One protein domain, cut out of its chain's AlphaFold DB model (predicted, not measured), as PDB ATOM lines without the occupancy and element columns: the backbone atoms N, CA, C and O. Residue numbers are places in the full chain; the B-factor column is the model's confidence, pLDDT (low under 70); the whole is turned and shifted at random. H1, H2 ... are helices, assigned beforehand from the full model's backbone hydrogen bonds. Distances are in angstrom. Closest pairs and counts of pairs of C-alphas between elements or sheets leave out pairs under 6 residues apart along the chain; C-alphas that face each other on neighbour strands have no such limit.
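AT A GLANCE: This is residues 2 to 44 of the 44 residues of an uncharacterized protein of Aegilops tauschii subsp. strangulata (UniProt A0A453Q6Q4). The short helix H1 and a looped link make a small head at one end, and the straight helix H2 sticks out from it as a long arm, with residues 23 to 44 standing free. H2 and the head together draw out a rod spanning 51 by 18 by 12 A. The printed part has 43 residues with two named helices, H1 then H2, and no named strand. Its class is all helix, and it is extended, with a radius of gyration of the C-alphas of 16.4 A.

HOW THE PARTS SIT: H1, residues 2 to 11, and H2, residues 24 to 42, are apart, with no C-alpha of the one within 8 A of the other. A long link of 12 residues, 12 to 23, joins them. In H1 and H2 every O i to N i+4 pair is within hydrogen-bond range.

IN THESE COORDINATES: H1 begins with C-alpha 2 at (-73.651, -26.799, 3.644) and measures 14.3 A from first to last C-alpha. H2 measures 26.7 A, from C-alpha 24 at (-87.649, -39.486, 14.585) to C-alpha 42 at (-109.453, -54.912, 15.460).

THE WHOLE: The two C-alphas farthest apart, those of Gln 3 and Asn 44, are 51.6 A apart. The printed part has no cut. Mean pLDDT of the printed part is 77.1; residues 2 to 22 and 43 to 44 are under 70.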
ATOM      1  N   LYS A   2     -73.684 -26.599   2.177       62.50
ATOM      2  CA  LYS A   2     -73.651 -26.799   3.644       62.50
ATOM      3  C   LYS A   2     -74.563 -25.854   4.448       62.50
ATOM      4  O   LYS A   2     -75.118 -26.272   5.449       62.50
ATOM      5  N   GLN A   3     -74.744 -24.607   4.003       63.03
ATOM      6  CA  GLN A   3     -75.542 -23.603   4.726       63.03
ATOM      7  C   GLN A   3     -77.048 -23.918   4.756       63.03
ATOM      8  O   GLN A   3     -77.677 -23.716   5.784       63.03
ATOM      9  N   LYS A   4     -77.615 -24.464   3.667       61.81
ATOM     10  CA  LYS A   4     -79.044 -24.833   3.613       61.81
ATOM     11  C   LYS A   4     -79.361 -25.994   4.553       61.81
ATOM     12  O   LYS A   4     -80.253 -25.875   5.376       61.81
ATOM     13  N   ILE A   5     -78.545 -27.050   4.508       63.25
ATOM     14  CA  ILE A   5     -78.684 -28.214   5.397       63.25
ATOM     15  C   ILE A   5     -78.528 -27.797   6.864       63.25
ATOM     16  O   ILE A   5     -79.243 -28.286   7.727       63.25
ATOM     17  N   ARG A   6     -77.616 -26.861   7.158       65.00
ATOM     18  CA  ARG A   6     -77.407 -26.345   8.516       65.00
ATOM     19  C   ARG A   6     -78.599 -25.519   9.012       65.00
ATOM     20  O   ARG A   6     -79.007 -25.708  10.148       65.00
ATOM     21  N   ALA A   7     -79.186 -24.686   8.152       66.88
ATOM     22  CA  ALA A   7     -80.394 -23.923   8.469       66.88
ATOM     23  C   ALA A   7     -81.623 -24.828   8.673       66.88
ATOM     24  O   ALA A   7     -82.418 -24.582   9.575       66.88
ATOM     25  N   GLU A   8     -81.761 -25.899   7.886       65.56
ATOM     26  CA  GLU A   8     -82.800 -26.921   8.087       65.56
ATOM     27  C   GLU A   8     -82.592 -27.676   9.406       65.56
ATOM     28  O   GLU A   8     -83.542 -27.891  10.154       65.56
ATOM     29  N   TYR A   9     -81.343 -28.012   9.740       63.09
ATOM     30  CA  TYR A   9     -81.003 -28.661  11.004       63.09
ATOM     31  C   TYR A   9     -81.322 -27.764  12.209       63.09
ATOM     32  O   TYR A   9     -81.932 -28.226  13.171       63.09
ATOM     33  N   GLU A  10     -80.981 -26.476  12.127       67.88
ATOM     34  CA  GLU A  10     -81.264 -25.460  13.151       67.88
ATOM     35  C   GLU A  10     -82.760 -25.164  13.299       67.88
ATOM     36  O   GLU A  10     -83.266 -25.123  14.423       67.88
ATOM     37  N   GLY A  11     -83.493 -25.054  12.188       67.38
ATOM     38  CA  GLY A  11     -84.947 -24.856  12.183       67.38
ATOM     39  C   GLY A  11     -85.734 -26.044  12.748       67.38
ATOM     40  O   GLY A  11     -86.785 -25.855  13.356       67.38
ATOM     41  N   LEU A  12     -85.199 -27.261  12.623       65.31
ATOM     42  CA  LEU A  12     -85.755 -28.485  13.215       65.31
ATOM     43  C   LEU A  12     -85.283 -28.722  14.665       65.31
ATOM     44  O   LEU A  12     -85.574 -29.762  15.262       65.31
ATOM     45  N   GLY A  13     -84.567 -27.758  15.256       64.56
ATOM     46  CA  GLY A  13     -84.128 -27.793  16.652       64.56
ATOM     47  C   GLY A  13     -82.859 -28.610  16.912       64.56
ATOM     48  O   GLY A  13     -82.558 -28.913  18.073       64.56
ATOM     49  N   GLY A  14     -82.122 -28.972  15.864       61.62
ATOM     50  CA  GLY A  14     -80.764 -29.503  15.941       61.62
ATOM     51  C   GLY A  14     -79.729 -28.375  15.923       61.62
ATOM     52  O   GLY A  14     -79.890 -27.358  15.271       61.62
ATOM     53  N   SER A  15     -78.630 -28.521  16.640       66.00
ATOM     54  CA  SER A  15     -77.498 -27.589  16.600       66.00
ATOM     55  C   SER A  15     -76.223 -28.423  16.587       66.00
ATOM     56  O   SER A  15     -76.251 -29.555  17.071       66.00
ATOM     57  N   PRO A  16     -75.082 -27.911  16.100       62.72
ATOM     58  CA  PRO A  16     -73.809 -28.625  16.211       62.72
ATOM     59  C   PRO A  16     -73.506 -29.140  17.631       62.72
ATOM     60  O   PRO A  16     -72.881 -30.182  17.775       62.72
ATOM     61  N   ASN A  17     -74.006 -28.449  18.665       65.88
ATOM     62  CA  ASN A  17     -73.860 -28.822  20.078       65.88
ATOM     63  C   ASN A  17     -75.122 -29.440  20.702       65.88
ATOM     64  O   ASN A  17     -75.144 -29.711  21.902       65.88
ATOM     65  N   LYS A  18     -76.197 -29.625  19.930       62.25
ATOM     66  CA  LYS A  18     -77.465 -30.153  20.434       62.25
ATOM     67  C   LYS A  18     -78.022 -31.186  19.458       62.25
ATOM     68  O   LYS A  18     -78.501 -30.795  18.391       62.25
ATOM     69  N   PRO A  19     -77.997 -32.481  19.805       64.81
ATOM     70  CA  PRO A  19     -78.677 -33.476  18.992       64.81
ATOM     71  C   PRO A  19     -80.160 -33.106  18.888       64.81
ATOM     72  O   PRO A  19     -80.731 -32.533  19.824       64.81
ATOM     73  N   MET A  20     -80.773 -33.399  17.738       66.50
ATOM     74  CA  MET A  20     -82.205 -33.178  17.536       66.50
ATOM     75  C   MET A  20     -82.985 -33.758  18.719       66.50
ATOM     76  O   MET A  20     -82.822 -34.923  19.078       66.50
ATOM     77  N   LYS A  21     -83.817 -32.915  19.342       65.69
ATOM     78  CA  LYS A  21     -84.519 -33.234  20.596       65.69
ATOM     79  C   LYS A  21     -85.407 -34.474  20.496       65.69
ATOM     80  O   LYS A  21     -85.675 -35.107  21.509       65.69
ATOM     81  N   SER A  22     -85.905 -34.770  19.299       69.12
ATOM     82  CA  SER A  22     -86.804 -35.884  19.046       69.12
ATOM     83  C   SER A  22     -86.125 -36.901  18.140       69.12
ATOM     84  O   SER A  22     -85.657 -36.563  17.050       69.12
ATOM     85  N   ASN A  23     -86.065 -38.150  18.596       81.00
ATOM     86  CA  ASN A  23     -85.563 -39.250  17.791       81.00
ATOM     87  C   ASN A  23     -86.677 -39.700  16.838       81.00
ATOM     88  O   ASN A  23     -87.536 -40.501  17.200       81.00
ATOM     89  N   TYR A  24     -86.663 -39.159  15.618       83.00
ATOM     90  CA  TYR A  24     -87.649 -39.486  14.585       83.00
ATOM     91  C   TYR A  24     -87.744 -40.986  14.317       83.00
ATOM     92  O   TYR A  24     -88.844 -41.503  14.166       83.00
ATOM     93  N   PHE A  25     -86.613 -41.692  14.314       84.38
ATOM     94  CA  PHE A  25     -86.596 -43.135  14.106       84.38
ATOM     95  C   PHE A  25     -87.351 -43.873  15.218       84.38
ATOM     96  O   PHE A  25     -88.206 -44.713  14.937       84.38
ATOM     97  N   LEU A  26     -87.098 -43.503  16.476       88.19
ATOM     98  CA  LEU A  26     -87.809 -44.065  17.624       88.19
ATOM     99  C   LEU A  26     -89.310 -43.740  17.575       88.19
ATOM    100  O   LEU A  26     -90.131 -44.624  17.801       88.19
ATOM    101  N   ASN A  27     -89.680 -42.505  17.231       88.75
ATOM    102  CA  ASN A  27     -91.088 -42.118  17.118       88.75
ATOM    103  C   ASN A  27     -91.814 -42.914  16.026       88.75
ATOM    104  O   ASN A  27     -92.935 -43.362  16.245       88.75
ATOM    105  N   ILE A  28     -91.176 -43.120  14.871       93.25
ATOM    106  CA  ILE A  28     -91.746 -43.912  13.771       93.25
ATOM    107  C   ILE A  28     -91.958 -45.364  14.216       93.25
ATOM    108  O   ILE A  28     -93.035 -45.913  13.993       93.25
ATOM    109  N   MET A  29     -90.973 -45.963  14.894       95.12
ATOM    110  CA  MET A  29     -91.091 -47.314  15.454       95.12
ATOM    111  C   MET A  29     -92.284 -47.432  16.408       95.12
ATOM    112  O   MET A  29     -93.071 -48.368  16.289       95.12
ATOM    113  N   ILE A  30     -92.457 -46.464  17.313       95.50
ATOM    114  CA  ILE A  30     -93.572 -46.446  18.270       95.50
ATOM    115  C   ILE A  30     -94.920 -46.351  17.544       95.50
ATOM    116  O   ILE A  30     -95.848 -47.085  17.883       95.50
ATOM    117  N   VAL A  31     -95.030 -45.493  16.528       96.31
ATOM    118  CA  VAL A  31     -96.264 -45.347  15.738       96.31
ATOM    119  C   VAL A  31     -96.600 -46.642  15.000       96.31
ATOM    120  O   VAL A  31     -97.738 -47.104  15.074       96.31
ATOM    121  N   ILE A  32     -95.623 -47.259  14.329       96.31
ATOM    122  CA  ILE A  32     -95.831 -48.519  13.600       96.31
ATOM    123  C   ILE A  32     -96.218 -49.644  14.565       96.31
ATOM    124  O   ILE A  32     -97.166 -50.377  14.291       96.31
ATOM    125  N   ALA A  33     -95.535 -49.760  15.708       96.19
ATOM    126  CA  ALA A  33     -95.857 -50.757  16.724       96.19
ATOM    127  C   ALA A  33     -97.281 -50.574  17.275       96.19
ATOM    128  O   ALA A  33     -98.025 -51.546  17.394       96.19
ATOM    129  N   GLY A  34     -97.688 -49.329  17.545       96.75
ATOM    130  CA  GLY A  34     -99.050 -49.010  17.971       96.75
ATOM    131  C   GLY A  34    -100.097 -49.377  16.920       96.75
ATOM    132  O   GLY A  34    -101.086 -50.031  17.243       96.75
ATOM    133  N   LEU A  35     -99.864 -49.026  15.652       96.25
ATOM    134  CA  LEU A  35    -100.767 -49.373  14.550       96.25
ATOM    135  C   LEU A  35    -100.891 -50.890  14.358       96.25
ATOM    136  O   LEU A  35    -102.002 -51.393  14.192       96.25
ATOM    137  N   ALA A  36     -99.779 -51.626  14.419       94.75
ATOM    138  CA  ALA A  36     -99.781 -53.082  14.310       94.75
ATOM    139  C   ALA A  36    -100.566 -53.734  15.459       94.75
ATOM    140  O   ALA A  36    -101.367 -54.639  15.229       94.75
ATOM    141  N   PHE A  37    -100.386 -53.237  16.685       95.00
ATOM    142  CA  PHE A  37    -101.117 -53.717  17.854       95.00
ATOM    143  C   PHE A  37    -102.624 -53.447  17.750       95.00
ATOM    144  O   PHE A  37    -103.429 -54.350  17.967       95.00
ATOM    145  N   LEU A  38    -103.016 -52.234  17.349       95.12
ATOM    146  CA  LEU A  38    -104.423 -51.888  17.123       95.12
ATOM    147  C   LEU A  38    -105.050 -52.733  16.006       95.12
ATOM    148  O   LEU A  38    -106.189 -53.168  16.139       95.12
ATOM    149  N   THR A  39    -104.302 -53.006  14.935       92.75
ATOM    150  CA  THR A  39    -104.764 -53.859  13.826       92.75
ATOM    151  C   THR A  39    -104.950 -55.309  14.276       92.75
ATOM    152  O   THR A  39    -105.947 -55.929  13.923       92.75
ATOM    153  N   SER A  40    -104.039 -55.831  15.103       89.12
ATOM    154  CA  SER A  40    -104.157 -57.158  15.729       89.12
ATOM    155  C   SER A  40    -105.418 -57.289  16.596       89.12
ATOM    156  O   SER A  40    -106.084 -58.318  16.569       89.12
ATOM    157  N   LEU A  41    -105.786 -56.229  17.322       89.25
ATOM    158  CA  LEU A  41    -106.996 -56.191  18.149       89.25
ATOM    159  C   LEU A  41    -108.292 -56.005  17.347       89.25
ATOM    160  O   LEU A  41    -109.320 -56.535  17.750       89.25
ATOM    161  N   ALA A  42    -108.266 -55.232  16.257       85.19
ATOM    162  CA  ALA A  42    -109.453 -54.912  15.460       85.19
ATOM    163  C   ALA A  42    -109.754 -55.928  14.341       85.19
ATOM    164  O   ALA A  42    -110.861 -55.936  13.811       85.19
ATOM    165  N   GLY A  43    -108.769 -56.738  13.945       68.25
ATOM    166  CA  GLY A  43    -108.884 -57.750  12.889       68.25
ATOM    167  C   GLY A  43    -109.149 -59.176  13.386       68.25
ATOM    168  O   GLY A  43    -108.964 -60.104  12.600       68.25
ATOM    169  N   ASN A  44    -109.526 -59.342  14.659       54.12
ATOM    170  CA  ASN A  44    -109.849 -60.623  15.298       54.12
ATOM    171  C   ASN A  44    -111.357 -60.747  15.543       54.12
ATOM    172  O   ASN A  44    -111.938 -59.773  16.075       54.12
TER     173      ASN A  44